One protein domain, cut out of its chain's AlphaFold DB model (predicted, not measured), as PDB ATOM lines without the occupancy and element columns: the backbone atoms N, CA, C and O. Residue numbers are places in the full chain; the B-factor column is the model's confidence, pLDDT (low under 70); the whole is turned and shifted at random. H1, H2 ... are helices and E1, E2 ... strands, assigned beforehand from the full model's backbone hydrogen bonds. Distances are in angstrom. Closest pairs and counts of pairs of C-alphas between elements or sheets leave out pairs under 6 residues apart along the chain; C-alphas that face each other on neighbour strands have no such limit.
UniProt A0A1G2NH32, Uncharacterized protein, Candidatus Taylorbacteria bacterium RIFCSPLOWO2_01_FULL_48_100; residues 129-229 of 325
ATOM      1  N   THR A 129     -35.303 -24.102 -46.314       74.56
ATOM      2  CA  THR A 129     -35.121 -22.684 -45.989       74.56
ATOM      3  C   THR A 129     -34.686 -21.935 -47.242       74.56
ATOM      4  O   THR A 129     -33.654 -22.246 -47.838       74.56
ATOM      5  N   LEU A 130     -35.480 -20.951 -47.649       76.50
ATOM      6  CA  LEU A 130     -35.289 -20.165 -48.861       76.50
ATOM      7  C   LEU A 130     -35.074 -18.700 -48.515       76.50
ATOM      8  O   LEU A 130     -35.824 -18.129 -47.735       76.50
ATOM      9  N   ASN A 131     -34.094 -18.064 -49.147       76.62
ATOM     10  CA  ASN A 131     -33.931 -16.617 -49.055       76.62
ATOM     11  C   ASN A 131     -34.803 -15.943 -50.122       76.62
ATOM     12  O   ASN A 131     -34.389 -15.816 -51.274       76.62
ATOM     13  N   LEU A 132     -36.028 -15.573 -49.741       76.94
ATOM     14  CA  LEU A 132     -37.015 -14.941 -50.616       76.94
ATOM     15  C   LEU A 132     -37.382 -13.576 -50.041       76.94
ATOM     16  O   LEU A 132     -38.221 -13.441 -49.151       76.94
ATOM     17  N   THR A 133     -36.734 -12.538 -50.562       73.56
ATOM     18  CA  THR A 133     -36.968 -11.165 -50.113       73.56
ATOM     19  C   THR A 133     -38.388 -10.714 -50.460       73.56
ATOM     20  O   THR A 133     -38.846 -10.911 -51.582       73.56
ATOM     21  N   GLY A 134     -39.066 -10.059 -49.514       79.56
ATOM     22  CA  GLY A 134     -40.384  -9.451 -49.734       79.56
ATOM     23  C   GLY A 134     -41.577 -10.364 -49.447       79.56
ATOM     24  O   GLY A 134     -42.707  -9.880 -49.452       79.56
ATOM     25  N   VAL A 135     -41.351 -11.645 -49.136       87.44
ATOM     26  CA  VAL A 135     -42.436 -12.552 -48.743       87.44
ATOM     27  C   VAL A 135     -43.005 -12.125 -47.391       87.44
ATOM     28  O   VAL A 135     -42.298 -12.066 -46.391       87.44
ATOM     29  N   THR A 136     -44.299 -11.820 -47.366       88.50
ATOM     30  CA  THR A 136     -45.026 -11.358 -46.177       88.50
ATOM     31  C   THR A 136     -45.854 -12.455 -45.520       88.50
ATOM     32  O   THR A 136     -46.257 -12.305 -44.371       88.50
ATOM     33  N   LYS A 137     -46.170 -13.524 -46.256       90.06
ATOM     34  CA  LYS A 137     -46.990 -14.638 -45.773       90.06
ATOM     35  C   LYS A 137     -46.773 -15.882 -46.634       90.06
ATOM     36  O   LYS A 137     -46.582 -15.772 -47.846       90.06
ATOM     37  N   VAL A 138     -46.836 -17.048 -45.997       89.12
ATOM     38  CA  VAL A 138     -46.739 -18.363 -46.642       89.12
ATOM     39  C   VAL A 138     -47.981 -19.169 -46.297       89.12
ATOM     40  O   VAL A 138     -48.335 -19.281 -45.123       89.12
ATOM     41  N   GLU A 139     -48.621 -19.747 -47.309       90.44
ATOM     42  CA  GLU A 139     -49.701 -20.716 -47.134       90.44
ATOM     43  C   GLU A 139     -49.337 -22.034 -47.804       90.44
ATOM     44  O   GLU A 139     -48.769 -22.059 -48.895       90.44
ATOM     45  N   LEU A 140     -49.683 -23.132 -47.144       87.44
ATOM     46  CA  LEU A 140     -49.540 -24.481 -47.668       87.44
ATOM     47  C   LEU A 140     -50.899 -25.148 -47.624       87.44
ATOM     48  O   LEU A 140     -51.595 -25.085 -46.608       87.44
ATOM     49  N   ARG A 141     -51.262 -25.829 -48.702       87.44
ATOM     50  CA  ARG A 141     -52.454 -26.667 -48.746       87.44
ATOM     51  C   ARG A 141     -52.086 -28.009 -49.330       87.44
ATOM     52  O   ARG A 141     -51.540 -28.075 -50.422       87.44
ATOM     53  N   VAL A 142     -52.383 -29.072 -48.593       85.69
ATOM     54  CA  VAL A 142     -51.973 -30.434 -48.940       85.69
ATOM     55  C   VAL A 142     -53.178 -31.349 -48.929       85.69
ATOM     56  O   VAL A 142     -53.975 -31.310 -47.988       85.69
ATOM     57  N   ARG A 143     -53.321 -32.178 -49.963       86.50
ATOM     58  CA  ARG A 143     -54.448 -33.099 -50.115       86.50
ATOM     59  C   ARG A 143     -53.988 -34.507 -50.482       86.50
ATOM     60  O   ARG A 143     -53.031 -34.702 -51.232       86.50
ATOM     61  N   GLY A 144     -54.750 -35.471 -49.980       83.69
ATOM     62  CA  GLY A 144     -54.711 -36.868 -50.401       83.69
ATOM     63  C   GLY A 144     -55.452 -37.782 -49.438       83.69
ATOM     64  O   GLY A 144     -55.795 -37.394 -48.319       83.69
ATOM     65  N   ASN A 145     -55.798 -38.979 -49.915       83.69
ATOM     66  CA  ASN A 145     -56.644 -39.947 -49.206       83.69
ATOM     67  C   ASN A 145     -57.931 -39.337 -48.608       83.69
ATOM     68  O   ASN A 145     -58.344 -39.672 -47.497       83.69
ATOM     69  N   GLY A 146     -58.561 -38.409 -49.338       80.75
ATOM     70  CA  GLY A 146     -59.790 -37.729 -48.911       80.75
ATOM     71  C   GLY A 146     -59.612 -36.739 -47.753       80.75
ATOM     72  O   GLY A 146     -60.607 -36.304 -47.174       80.75
ATOM     73  N   ARG A 147     -58.372 -36.385 -47.397       81.25
ATOM     74  CA  ARG A 147     -58.037 -35.395 -46.369       81.25
ATOM     75  C   ARG A 147     -57.421 -34.157 -46.995       81.25
ATOM     76  O   ARG A 147     -56.751 -34.228 -48.022       81.25
ATOM     77  N   GLU A 148     -57.619 -33.035 -46.319       85.62
ATOM     78  CA  GLU A 148     -57.009 -31.758 -46.657       85.62
ATOM     79  C   GLU A 148     -56.460 -31.117 -45.385       85.62
ATOM     80  O   GLU A 148     -57.171 -31.000 -44.386       85.62
ATOM     81  N   GLU A 149     -55.205 -30.686 -45.437       82.75
ATOM     82  CA  GLU A 149     -54.588 -29.854 -44.413       82.75
ATOM     83  C   GLU A 149     -54.199 -28.504 -44.998       82.75
ATOM     84  O   GLU A 149     -53.843 -28.387 -46.173       82.75
ATOM     85  N   ARG A 150     -54.282 -27.477 -44.154       84.50
ATOM     86  CA  ARG A 150     -53.864 -26.122 -44.488       84.50
ATOM     87  C   ARG A 150     -52.989 -25.584 -43.382       84.50
ATOM     88  O   ARG A 150     -53.344 -25.698 -42.213       84.50
ATOM     89  N   PHE A 151     -51.907 -24.942 -43.776       84.75
ATOM     90  CA  PHE A 151     -51.042 -24.177 -42.903       84.75
ATOM     91  C   PHE A 151     -50.957 -22.750 -43.436       84.75
ATOM     92  O   PHE A 151     -50.932 -22.531 -44.645       84.75
ATOM     93  N   SER A 152     -50.908 -21.784 -42.526       85.81
ATOM     94  CA  SER A 152     -50.684 -20.386 -42.861       85.81
ATOM     95  C   SER A 152     -49.816 -19.745 -41.794       85.81
ATOM     96  O   SER A 152     -50.086 -19.917 -40.602       85.81
ATOM     97  N   SER A 153     -48.802 -18.989 -42.214       85.31
ATOM     98  CA  SER A 153     -47.899 -18.298 -41.288       85.31
ATOM     99  C   SER A 153     -48.624 -17.243 -40.445       85.31
ATOM    100  O   SER A 153     -48.333 -17.093 -39.274       85.31
ATOM    101  N   ASP A 154     -49.666 -16.595 -40.972       80.81
ATOM    102  CA  ASP A 154     -50.460 -15.600 -40.227       80.81
ATOM    103  C   ASP A 154     -51.419 -16.197 -39.169       80.81
ATOM    104  O   ASP A 154     -52.238 -15.480 -38.591       80.81
ATOM    105  N   GLY A 155     -51.374 -17.515 -38.945       73.56
ATOM    106  CA  GLY A 155     -52.226 -18.210 -37.978       73.56
ATOM    107  C   GLY A 155     -53.686 -18.386 -38.407       73.56
ATOM    108  O   GLY A 155     -54.491 -18.885 -37.622       73.56
ATOM    109  N   SER A 156     -54.051 -18.029 -39.643       79.00
ATOM    110  CA  SER A 156     -55.417 -18.218 -40.161       79.00
ATOM    111  C   SER A 156     -55.791 -19.681 -40.447       79.00
ATOM    112  O   SER A 156     -56.953 -19.977 -40.728       79.00
ATOM    113  N   SER A 157     -54.831 -20.607 -40.377       74.56
ATOM    114  CA  SER A 157     -55.003 -22.046 -40.616       74.56
ATOM    115  C   SER A 157     -54.251 -22.878 -39.563       74.56
ATOM    116  O   SER A 157     -53.290 -22.378 -38.974       74.56
ATOM    117  N   PRO A 158     -54.674 -24.128 -39.285       63.59
ATOM    118  CA  PRO A 158     -54.118 -24.926 -38.194       63.59
ATOM    119  C   PRO A 158     -52.634 -25.264 -38.412       63.59
ATOM    120  O   PRO A 158     -52.265 -25.983 -39.332       63.59
ATOM    121  N   GLY A 159     -51.785 -24.783 -37.505       62.81
ATOM    122  CA  GLY A 159     -50.379 -25.155 -37.376       62.81
ATOM    123  C   GLY A 159     -49.980 -25.202 -35.901       62.81
ATOM    124  O   GLY A 159     -50.668 -24.646 -35.043       62.81
ATOM    125  N   SER A 160     -48.870 -25.869 -35.576       66.12
ATOM    126  CA  SER A 160     -48.309 -25.787 -34.223       66.12
ATOM    127  C   SER A 160     -47.904 -24.343 -33.924       66.12
ATOM    128  O   SER A 160     -47.157 -23.745 -34.697       66.12
ATOM    129  N   ALA A 161     -48.334 -23.794 -32.785       64.88
ATOM    130  CA  ALA A 161     -48.001 -22.423 -32.389       64.88
ATOM    131  C   ALA A 161     -46.481 -22.172 -32.337       64.88
ATOM    132  O   ALA A 161     -46.022 -21.094 -32.703       64.88
ATOM    133  N   CYS A 162     -45.689 -23.179 -31.946       63.84
ATOM    134  CA  CYS A 162     -44.223 -23.077 -31.927       63.84
ATOM    135  C   CYS A 162     -43.630 -22.991 -33.342       63.84
ATOM    136  O   CYS A 162     -42.644 -22.291 -33.570       63.84
ATOM    137  N   PHE A 163     -44.239 -23.695 -34.297       71.31
ATOM    138  CA  PHE A 163     -43.790 -23.679 -35.684       71.31
ATOM    139  C   PHE A 163     -44.167 -22.362 -36.370       71.31
ATOM    140  O   PHE A 163     -43.320 -21.754 -37.013       71.31
ATOM    141  N   ILE A 164     -45.384 -21.860 -36.136       72.44
ATOM    142  CA  ILE A 164     -45.833 -20.544 -36.620       72.44
ATOM    143  C   ILE A 164     -44.883 -19.437 -36.141       72.44
ATOM    144  O   ILE A 164     -44.386 -18.669 -36.956       72.44
ATOM    145  N   GLN A 165     -44.530 -19.421 -34.850       69.12
ATOM    146  CA  GLN A 165     -43.562 -18.457 -34.305       69.12
ATOM    147  C   GLN A 165     -42.183 -18.537 -34.972       69.12
ATOM    148  O   GLN A 165     -41.512 -17.517 -35.124       69.12
ATOM    149  N   THR A 166     -41.754 -19.743 -35.349       75.94
ATOM    150  CA  THR A 166     -40.493 -19.937 -36.069       75.94
ATOM    151  C   THR A 166     -40.605 -19.341 -37.467       75.94
ATOM    152  O   THR A 166     -39.802 -18.487 -37.815       75.94
ATOM    153  N   VAL A 167     -41.640 -19.696 -38.230       76.06
ATOM    154  CA  VAL A 167     -41.857 -19.167 -39.584       76.06
ATOM    155  C   VAL A 167     -41.975 -17.642 -39.580       76.06
ATOM    156  O   VAL A 167     -41.298 -16.992 -40.367       76.06
ATOM    157  N   ASP A 168     -42.752 -17.055 -38.671       76.31
ATOM    158  CA  ASP A 168     -42.926 -15.599 -38.592       76.31
ATOM    159  C   ASP A 168     -41.613 -14.861 -38.314       76.31
ATOM    160  O   ASP A 168     -41.325 -13.829 -38.927       76.31
ATOM    161  N   ARG A 169     -40.784 -15.396 -37.406       78.25
ATOM    162  CA  ARG A 169     -39.467 -14.823 -37.102       78.25
ATOM    163  C   ARG A 169     -38.568 -14.822 -38.334       78.25
ATOM    164  O   ARG A 169     -37.889 -13.830 -38.583       78.25
ATOM    165  N   GLU A 170     -38.552 -15.927 -39.065       80.62
ATOM    166  CA  GLU A 170     -37.682 -16.134 -40.223       80.62
ATOM    167  C   GLU A 170     -38.178 -15.320 -41.427       80.62
ATOM    168  O   GLU A 170     -37.379 -14.650 -42.082       80.62
ATOM    169  N   LEU A 171     -39.500 -15.219 -41.628       83.38
ATOM    170  CA  LEU A 171     -40.105 -14.310 -42.608       83.38
ATOM    171  C   LEU A 171     -39.720 -12.855 -42.329       83.38
ATOM    172  O   LEU A 171     -39.354 -12.124 -43.249       83.38
ATOM    173  N   GLY A 172     -39.707 -12.449 -41.056       76.62
ATOM    174  CA  GLY A 172     -39.206 -11.140 -40.631       76.62
ATOM    175  C   GLY A 172     -37.728 -10.890 -40.970       76.62
ATOM    176  O   GLY A 172     -37.302  -9.737 -41.029       76.62
ATOM    177  N   GLN A 173     -36.954 -11.947 -41.227       79.06
ATOM    178  CA  GLN A 173     -35.556 -11.901 -41.666       79.06
ATOM    179  C   GLN A 173     -35.394 -12.104 -43.184       79.06
ATOM    180  O   GLN A 173     -34.269 -12.124 -43.681       79.06
ATOM    181  N   GLY A 174     -36.495 -12.221 -43.937       73.69
ATOM    182  CA  GLY A 174     -36.480 -12.491 -45.378       73.69
ATOM    183  C   GLY A 174     -36.254 -13.962 -45.737       73.69
ATOM    184  O   GLY A 174     -35.903 -14.268 -46.878       73.69
ATOM    185  N   LEU A 175     -36.440 -14.870 -44.778       78.94
ATOM    186  CA  LEU A 175     -36.302 -16.309 -44.953       78.94
ATOM    187  C   LEU A 175     -37.677 -16.984 -44.949       78.94
ATOM    188  O   LEU A 175     -38.507 -16.768 -44.073       78.94
ATOM    189  N   VAL A 176     -37.914 -17.839 -45.933       80.06
ATOM    190  CA  VAL A 176     -39.106 -18.679 -46.035       80.06
ATOM    191  C   VAL A 176     -38.727 -20.089 -45.615       80.06
ATOM    192  O   VAL A 176     -37.882 -20.709 -46.255       80.06
ATOM    193  N   ILE A 177     -39.367 -20.599 -44.564       77.75
ATOM    194  CA  ILE A 177     -39.204 -21.986 -44.118       77.75
ATOM    195  C   ILE A 177     -40.431 -22.794 -44.517       77.75
ATOM    196  O   ILE A 177     -41.559 -22.468 -44.145       77.75
ATOM    197  N   LEU A 178     -40.194 -23.874 -45.255       78.94
ATOM    198  CA  LEU A 178     -41.207 -24.848 -45.631       78.94
ATOM    199  C   LEU A 178     -40.966 -26.139 -44.848       78.94
ATOM    200  O   LEU A 178     -39.978 -26.838 -45.083       78.94
ATOM    201  N   ALA A 179     -41.864 -26.436 -43.905       73.56
ATOM    202  CA  ALA A 179     -41.738 -27.592 -43.020       73.56
ATOM    203  C   ALA A 179     -41.703 -28.900 -43.811       73.56
ATOM    204  O   ALA A 179     -42.552 -29.144 -44.675       73.56
ATOM    205  N   LYS A 180     -40.765 -29.779 -43.450       72.62
ATOM    206  CA  LYS A 180     -40.572 -31.086 -44.091       72.62
ATOM    207  C   LYS A 180     -41.837 -31.948 -44.091       72.62
ATOM    208  O   LYS A 180     -42.054 -32.701 -45.030       72.62
ATOM    209  N   GLU A 181     -42.699 -31.815 -43.084       71.44
ATOM    210  CA  GLU A 181     -43.953 -32.564 -42.976       71.44
ATOM    211  C   GLU A 181     -44.960 -32.213 -44.078       71.44
ATOM    212  O   GLU A 181     -45.889 -32.987 -44.303       71.44
ATOM    213  N   TYR A 182     -44.790 -31.065 -44.741       73.56
ATOM    214  CA  TYR A 182     -45.664 -30.588 -45.812       73.56
ATOM    215  C   TYR A 182     -45.013 -30.659 -47.193       73.56
ATOM    216  O   TYR A 182     -45.730 -30.802 -48.176       73.56
ATOM    217  N   VAL A 183     -43.681 -30.572 -47.284       70.06
ATOM    218  CA  VAL A 183     -42.967 -30.536 -48.578       70.06
ATOM    219  C   VAL A 183     -42.197 -31.810 -48.915       70.06
ATOM    220  O   VAL A 183     -41.639 -31.910 -50.004       70.06
ATOM    221  N   ASN A 184     -42.172 -32.799 -48.017       70.62
ATOM    222  CA  ASN A 184     -41.523 -34.079 -48.273       70.62
ATOM    223  C   ASN A 184     -42.515 -35.244 -48.141       70.62
ATOM    224  O   ASN A 184     -42.892 -35.612 -47.021       70.62
ATOM    225  N   PRO A 185     -42.878 -35.882 -49.271       66.25
ATOM    226  CA  PRO A 185     -43.767 -37.032 -49.279       66.25
ATOM    227  C   PRO A 185     -43.317 -38.167 -48.354       66.25
ATOM    228  O   PRO A 185     -44.175 -38.782 -47.749       66.25
ATOM    229  N   GLN A 186     -42.021 -38.408 -48.126       66.81
ATOM    230  CA  GLN A 186     -41.552 -39.510 -47.261       66.81
ATOM    231  C   GLN A 186     -42.030 -39.401 -45.807       66.81
ATOM    232  O   GLN A 186     -42.209 -40.410 -45.131       66.81
ATOM    233  N   TYR A 187     -42.265 -38.185 -45.307       68.50
ATOM    234  CA  TYR A 187     -42.771 -37.990 -43.946       68.50
ATOM    235  C   TYR A 187     -44.273 -38.268 -43.829       68.50
ATOM    236  O   TYR A 187     -44.776 -38.462 -42.721       68.50
ATOM    237  N   ARG A 188     -44.991 -38.273 -44.959       69.19
ATOM    238  CA  ARG A 188     -46.442 -38.479 -45.053       69.19
ATOM    239  C   ARG A 188     -46.810 -39.163 -46.381       69.19
ATOM    240  O   ARG A 188     -47.633 -38.655 -47.143       69.19
ATOM    241  N   GLU A 189     -46.197 -40.320 -46.629       63.38
ATOM    242  CA  GLU A 189     -46.155 -40.998 -47.942       63.38
ATOM    243  C   GLU A 189     -47.541 -41.361 -48.477       63.38
ATOM    244  O   GLU A 189     -47.811 -41.262 -49.670       63.38
ATOM    245  N   GLU A 190     -48.457 -41.709 -47.577       63.50
ATOM    246  CA  GLU A 190     -49.827 -42.073 -47.933       63.50
ATOM    247  C   GLU A 190     -50.724 -40.851 -48.185       63.50
ATOM    248  O   GLU A 190     -51.830 -40.999 -48.690       63.50
ATOM    249  N   TRP A 191     -50.300 -39.638 -47.825       67.00
ATOM    250  CA  TRP A 191     -51.170 -38.460 -47.804       67.00
ATOM    251  C   TRP A 191     -50.800 -37.421 -48.859       67.00
ATOM    252  O   TRP A 191     -51.694 -36.912 -49.520       67.00
ATOM    253  N   ILE A 192     -49.533 -37.069 -49.059       71.94
ATOM    254  CA  ILE A 192     -49.192 -35.928 -49.932       71.94
ATOM    255  C   ILE A 192     -49.258 -36.344 -51.407       71.94
ATOM    256  O   ILE A 192     -48.250 -36.706 -52.004       71.94
ATOM    257  N   THR A 193     -50.456 -36.302 -51.997       74.81
ATOM    258  CA  THR A 193     -50.679 -36.630 -53.419       74.81
ATOM    259  C   THR A 193     -50.823 -35.400 -54.306       74.81
ATOM    260  O   THR A 193     -50.521 -35.466 -55.493       74.81
ATOM    261  N   GLU A 194     -51.268 -34.276 -53.743       82.75
ATOM    262  CA  GLU A 194     -51.378 -32.991 -54.434       82.75
ATOM    263  C   GLU A 194     -51.376 -31.838 -53.420       82.75
ATOM    264  O   GLU A 194     -51.625 -32.032 -52.225       82.75
ATOM    265  N   GLY A 195     -51.133 -30.621 -53.893       85.00
ATOM    266  CA  GLY A 195     -51.184 -29.439 -53.049       85.00
ATOM    267  C   GLY A 195     -50.457 -28.245 -53.641       85.00
ATOM    268  O   GLY A 195     -49.819 -28.338 -54.693       85.00
ATOM    269  N   GLU A 196     -50.530 -27.140 -52.916       89.00
ATOM    270  CA  GLU A 196     -49.988 -25.862 -53.335       89.00
ATOM    271  C   GLU A 196     -49.229 -25.147 -52.210       89.00
ATOM    272  O   GLU A 196     -49.574 -25.239 -51.027       89.00
ATOM    273  N   VAL A 197     -48.189 -24.418 -52.612       88.75
ATOM    274  CA  VAL A 197     -47.474 -23.415 -51.824       88.75
ATOM    275  C   VAL A 197     -47.839 -22.050 -52.383       88.75
ATOM    276  O   VAL A 197     -47.580 -21.776 -53.554       88.75
ATOM    277  N   VAL A 198     -48.401 -21.178 -51.553       91.94
ATOM    278  CA  VAL A 198     -48.714 -19.798 -51.930       91.94
ATOM    279  C   VAL A 198     -47.793 -18.853 -51.177       91.94
ATOM    280  O   VAL A 198     -47.775 -18.817 -49.944       91.94
ATOM    281  N   LEU A 199     -47.026 -18.073 -51.932       91.88
ATOM    282  CA  LEU A 199     -46.165 -17.017 -51.417       91.88
ATOM    283  C   LEU A 199     -46.826 -15.668 -51.662       91.88
ATOM    284  O   LEU A 199     -47.178 -15.337 -52.796       91.88
ATOM    285  N   TRP A 200     -46.963 -14.881 -50.602       92.50
ATOM    286  CA  TRP A 200     -47.576 -13.561 -50.650       92.50
ATOM    287  C   TRP A 200     -46.529 -12.458 -50.524       92.50
ATOM    288  O   TRP A 200     -45.639 -12.548 -49.685       92.50
ATOM    289  N   GLU A 201     -46.686 -11.382 -51.290       91.25
ATOM    290  CA  GLU A 201     -45.910 -10.142 -51.175       91.25
ATOM    291  C   GLU A 201     -46.872  -8.954 -51.273       91.25
ATOM    292  O   GLU A 201     -47.422  -8.675 -52.336       91.25
ATOM    293  N   ASN A 202     -47.088  -8.237 -50.166       88.56
ATOM    294  CA  ASN A 202     -47.896  -7.006 -50.136       88.56
ATOM    295  C   ASN A 202     -49.298  -7.149 -50.779       88.56
ATOM    296  O   ASN A 202     -49.771  -6.247 -51.471       88.56
ATOM    297  N   GLY A 203     -49.961  -8.290 -50.568       87.12
ATOM    298  CA  GLY A 203     -51.291  -8.589 -51.121       87.12
ATOM    299  C   GLY A 203     -51.295  -9.142 -52.554       87.12
ATOM    300  O   GLY A 203     -52.360  -9.489 -53.062       87.12
ATOM    301  N   LEU A 204     -50.130  -9.257 -53.192       91.94
ATOM    302  CA  LEU A 204     -49.918 -10.045 -54.407       91.94
ATOM    303  C   LEU A 204     -49.556 -11.482 -54.028       91.94
ATOM    304  O   LEU A 204     -49.022 -11.709 -52.941       91.94
ATOM    305  N   PHE A 205     -49.823 -12.441 -54.915       92.56
ATOM    306  CA  PHE A 205     -49.539 -13.852 -54.651       92.56
ATOM    307  C   PHE A 205     -48.901 -14.552 -55.848       92.56
ATOM    308  O   PHE A 205     -49.123 -14.171 -57.001       92.56
ATOM    309  N   ALA A 206     -48.135 -15.597 -55.549       90.69
ATOM    310  CA  ALA A 206     -47.656 -16.589 -56.497       90.69
ATOM    311  C   ALA A 206     -47.856 -17.993 -55.916       90.69
ATOM    312  O   ALA A 206     -47.533 -18.241 -54.755       90.69
ATOM    313  N   GLU A 207     -48.391 -18.894 -56.730       90.31
ATOM    314  CA  GLU A 207     -48.774 -20.253 -56.365       90.31
ATOM    315  C   GLU A 207     -47.892 -21.275 -57.085       90.31
ATOM    316  O   GLU A 207     -47.645 -21.169 -58.291       90.31
ATOM    317  N   PHE A 208     -47.445 -22.284 -56.342       88.50
ATOM    318  CA  PHE A 208     -46.573 -23.355 -56.811       88.50
ATOM    319  C   PHE A 208     -47.125 -24.708 -56.393       88.50
ATOM    320  O   PHE A 208     -47.683 -24.836 -55.309       88.50
ATOM    321  N   ASN A 209     -46.919 -25.734 -57.209       84.88
ATOM    322  CA  ASN A 209     -47.212 -27.106 -56.819       84.88
ATOM    323  C   ASN A 209     -46.269 -27.533 -55.681       84.88
ATOM    324  O   ASN A 209     -45.066 -27.286 -55.742       84.88
ATOM    325  N   ILE A 210     -46.804 -28.156 -54.632       80.75
ATOM    326  CA  ILE A 210     -46.027 -28.500 -53.430       80.75
ATOM    327  C   ILE A 210     -45.066 -29.683 -53.610       80.75
ATOM    328  O   ILE A 210     -44.116 -29.824 -52.847       80.75
ATOM    329  N   ILE A 211     -45.306 -30.547 -54.597       76.19
ATOM    330  CA  ILE A 211     -44.523 -31.768 -54.820       76.19
ATOM    331  C   ILE A 211     -43.260 -31.448 -55.606       76.19
ATOM    332  O   ILE A 211     -42.171 -31.910 -55.268       76.19
ATOM    333  N   ASP A 212     -43.411 -30.674 -56.674       73.12
ATOM    334  CA  ASP A 212     -42.325 -30.403 -57.605       73.12
ATOM    335  C   ASP A 212     -41.886 -28.941 -57.602       73.12
ATOM    336  O   ASP A 212     -40.771 -28.674 -58.018       73.12
ATOM    337  N   GLY A 213     -42.681 -27.995 -57.098       79.62
ATOM    338  CA  GLY A 213     -42.360 -26.569 -57.095       79.62
ATOM    339  C   GLY A 213     -42.682 -25.838 -58.402       79.62
ATOM    340  O   GLY A 213     -42.237 -24.699 -58.574       79.62
ATOM    341  N   PHE A 214     -43.415 -26.445 -59.344       82.12
ATOM    342  CA  PHE A 214     -43.792 -25.764 -60.587       82.12
ATOM    343  C   PHE A 214     -44.762 -24.613 -60.339       82.12
ATOM    344  O   PHE A 214     -45.751 -24.737 -59.616       82.12
ATOM    345  N   PHE A 215     -44.494 -23.491 -61.004       84.44
ATOM    346  CA  PHE A 215     -45.381 -22.340 -61.014       84.44
ATOM    347  C   PHE A 215     -46.750 -22.693 -61.595       84.44
ATOM    348  O   PHE A 215     -46.852 -23.238 -62.693       84.44
ATOM    349  N   SER A 216     -47.793 -22.357 -60.844       85.88
ATOM    350  CA  SER A 216     -49.185 -22.638 -61.189       85.88
ATOM    351  C   SER A 216     -49.911 -21.368 -61.609       85.88
ATOM    352  O   SER A 216     -50.454 -21.289 -62.710       85.88
ATOM    353  N   SER A 217     -49.923 -20.357 -60.739       87.31
ATOM    354  CA  SER A 217     -50.672 -19.125 -60.965       87.31
ATOM    355  C   SER A 217     -50.089 -17.950 -60.170       87.31
ATOM    356  O   SER A 217     -49.252 -18.130 -59.286       87.31
ATOM    357  N   ALA A 218     -50.503 -16.726 -60.495       90.50
ATOM    358  CA  ALA A 218     -50.168 -15.530 -59.727       90.50
ATOM    359  C   ALA A 218     -51.256 -14.463 -59.879       90.50
ATOM    360  O   ALA A 218     -52.121 -14.541 -60.757       90.50
ATOM    361  N   SER A 219     -51.183 -13.428 -59.046       87.56
ATOM    362  CA  SER A 219     -51.985 -12.219 -59.210       87.56
ATOM    363  C   SER A 219     -51.738 -11.537 -60.565       87.56
ATOM    364  O   SER A 219     -50.658 -11.633 -61.144       87.56
ATOM    365  N   ALA A 220     -52.736 -10.789 -61.061       80.81
ATOM    366  CA  ALA A 220     -52.661 -10.095 -62.356       80.81
ATOM    367  C   ALA A 220     -51.451  -9.147 -62.468       80.81
ATOM    368  O   ALA A 220     -50.850  -9.031 -63.533       80.81
ATOM    369  N   ASN A 221     -51.086  -8.501 -61.357       83.69
ATOM    370  CA  ASN A 221     -49.777  -7.880 -61.195       83.69
ATOM    371  C   ASN A 221     -48.846  -8.901 -60.535       83.69
ATOM    372  O   ASN A 221     -49.157  -9.392 -59.448       83.69
ATOM    373  N   LEU A 222     -47.725  -9.212 -61.184       83.12
ATOM    374  CA  LEU A 222     -46.777 -10.205 -60.684       83.12
ATOM    375  C   LEU A 222     -46.022  -9.679 -59.447       83.12
ATOM    376  O   LEU A 222     -45.550  -8.537 -59.480       83.12
ATOM    377  N   PRO A 223     -45.882 -10.482 -58.374       85.50
ATOM    378  CA  PRO A 223     -45.053 -10.113 -57.231       85.50
ATOM    379  C   PRO A 223     -43.565 -10.126 -57.601       85.50
ATOM    380  O   PRO A 223     -43.110 -10.976 -58.369       85.50
ATOM    381  N   LYS A 224     -42.785  -9.208 -57.022       85.00
ATOM    382  CA  LYS A 224     -41.340  -9.077 -57.270       85.00
ATOM    383  C   LYS A 224     -40.556 -10.283 -56.772       85.00
ATOM    384  O   LYS A 224     -39.528 -10.602 -57.367       85.00
ATOM    385  N   LEU A 225     -41.058 -10.983 -55.749       83.94
ATOM    386  CA  LEU A 225     -40.501 -12.253 -55.279       83.94
ATOM    387  C   LEU A 225     -40.235 -13.239 -56.431       83.94
ATOM    388  O   LEU A 225     -39.269 -13.995 -56.357       83.94
ATOM    389  N   LEU A 226     -41.030 -13.217 -57.513       82.94
ATOM    390  CA  LEU A 226     -40.861 -14.122 -58.654       82.94
ATOM    391  C   LEU A 226     -39.503 -13.979 -59.341       82.94
ATOM    392  O   LEU A 226     -38.959 -14.976 -59.808       82.94
ATOM    393  N   GLU A 227     -38.906 -12.787 -59.344       79.88
ATOM    394  CA  GLU A 227     -37.571 -12.579 -59.917       79.88
ATOM    395  C   GLU A 227     -36.490 -13.347 -59.143       79.88
ATOM    396  O   GLU A 227     -35.555 -13.871 -59.742       79.88
ATOM    397  N   SER A 228     -36.650 -13.504 -57.822       75.81
ATOM    398  CA  SER A 228     -35.741 -14.323 -56.999       75.81
ATOM    399  C   SER A 228     -35.887 -15.826 -57.258       75.81
ATOM    400  O   SER A 228     -35.021 -16.626 -56.884       75.81
ATOM    401  N   ILE A 229     -36.986 -16.223 -57.913       78.06
ATOM    402  CA  ILE A 229     -37.277 -17.614 -58.242       78.06
ATOM    403  C   ILE A 229     -37.479 -17.913 -59.719       78.06
ATOM    404  O   ILE A 229     -37.983 -18.979 -60.091       78.06
TER     405      ILE A 229
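AT A GLANCE: This is residues 129 to 229 of the 325 residues of an uncharacterized protein of Candidatus Taylorbacteria bacterium RIFCSPLOWO2_01_FULL_48_100 (UniProt A0A1G2NH32). A twisted wall of five strands, E3, E2, E5, E6 and E7, has a smaller layer over one face, built of the two-strand ribbon E1 and E4 with the short helix H2. The longest helix, H1, packs on E4 near the E3 side of the wall, while the short helices H3 and H4 lie at opposite ends of the same covered side. The printed part has 101 residues with four named helices and seven named strands, in the order E1 E2 E3 H1 E4 H2 H3 E5 E6 E7 H4; both sheets are antiparallel, and the class is mixed, helices and strands. The whole is compact, with a radius of gyration of the C-alphas of 13.1 A and spans of 35 by 29 by 21 A.

IN THESE COORDINATES: E1, residues 129 to 131, begins at C-alpha 129 at (-35.121, -22.684, -45.989). E2, residues 137 to 144, runs 24.0 A from first to last C-alpha, beginning at (-46.990, -14.638, -45.773). E3, residues 147 to 152, measures 17.1 A, and H1, residues 161 to 171, measures 15.3 A. E4 is residues 175 to 178, H2 residues 180 to 183 and H3 residues 185 to 188. E5, residues 194 to 201, is 23.7 A long, and E6, residues 204 to 209, is 17.4 A long. E7, residues 215 to 218, is followed by H4, residues 225 to 228, which ends at C-alpha 228 at (-35.741, -14.323, -56.999).

HOW THE PARTS SIT: The large sheet runs E3, E2, E5, E6, E7, with E3 and E7 as its edge strands. It is twisted, with C-alphas up to 4.1 A off its best plane. E2 and E3 form a hairpin at 173 degrees, with N 140 and O 151 at 2.9 A. E2 and E5 are antiparallel at 172 degrees, with N 196 and O 141 at 2.8 A. E5, E6 and E7 form a meander, each strand the antiparallel neighbour of the one before. In the hairpin of E5 and E6, N 197 and O 208 are 2.8 A apart; in that of E6 and E7, N 207 and O 217 are 2.8 A apart. The small sheet is E1 and E4, antiparallel at 149 degrees, with N 130 and O 176 at 2.8 A. The closest C-alphas of E2 and E4 are those of Val 138 and Val 176, 7.7 A apart. H1 only grazes the large sheet, with residues 164 to 171. The closest C-alphas of H1 and E4 are those of Val 167 and Ile 177, 6.0 A apart. H2 only grazes the large sheet, with residues 182 to 183; the closest C-alphas of H2 and E2 are those of Val 142 and Tyr 182, 7.0 A apart. H2 and H3 touch only at the corner by their link, closest at the C-alphas of Glu 181 and Tyr 187, 5.6 A. H3 is not on the large sheet. H4 only grazes it, with residues 225 to 226; the closest C-alphas of H4 and E5 are those of Glu 201 and Leu 225, 7.1 A apart. E1 and H4 are only just apart, 8.5 A at the closest. Every O i to N i+4 pair of H1 is within hydrogen-bond range, while H2, H3 and H4 are too short for such a pair.

THE WHOLE: The two C-alphas farthest apart are those of Glu 190 and Asn 221, at 36.7 A. The printed part, residues 129 to 229, has no cut. No link is long; those from E3 to H1 and from E7 to H4 are short, and the others are tight. The mean pLDDT of the printed part is 79.8, with values under 70 at residues 158 to 162, residue 165 and residues 185 to 191.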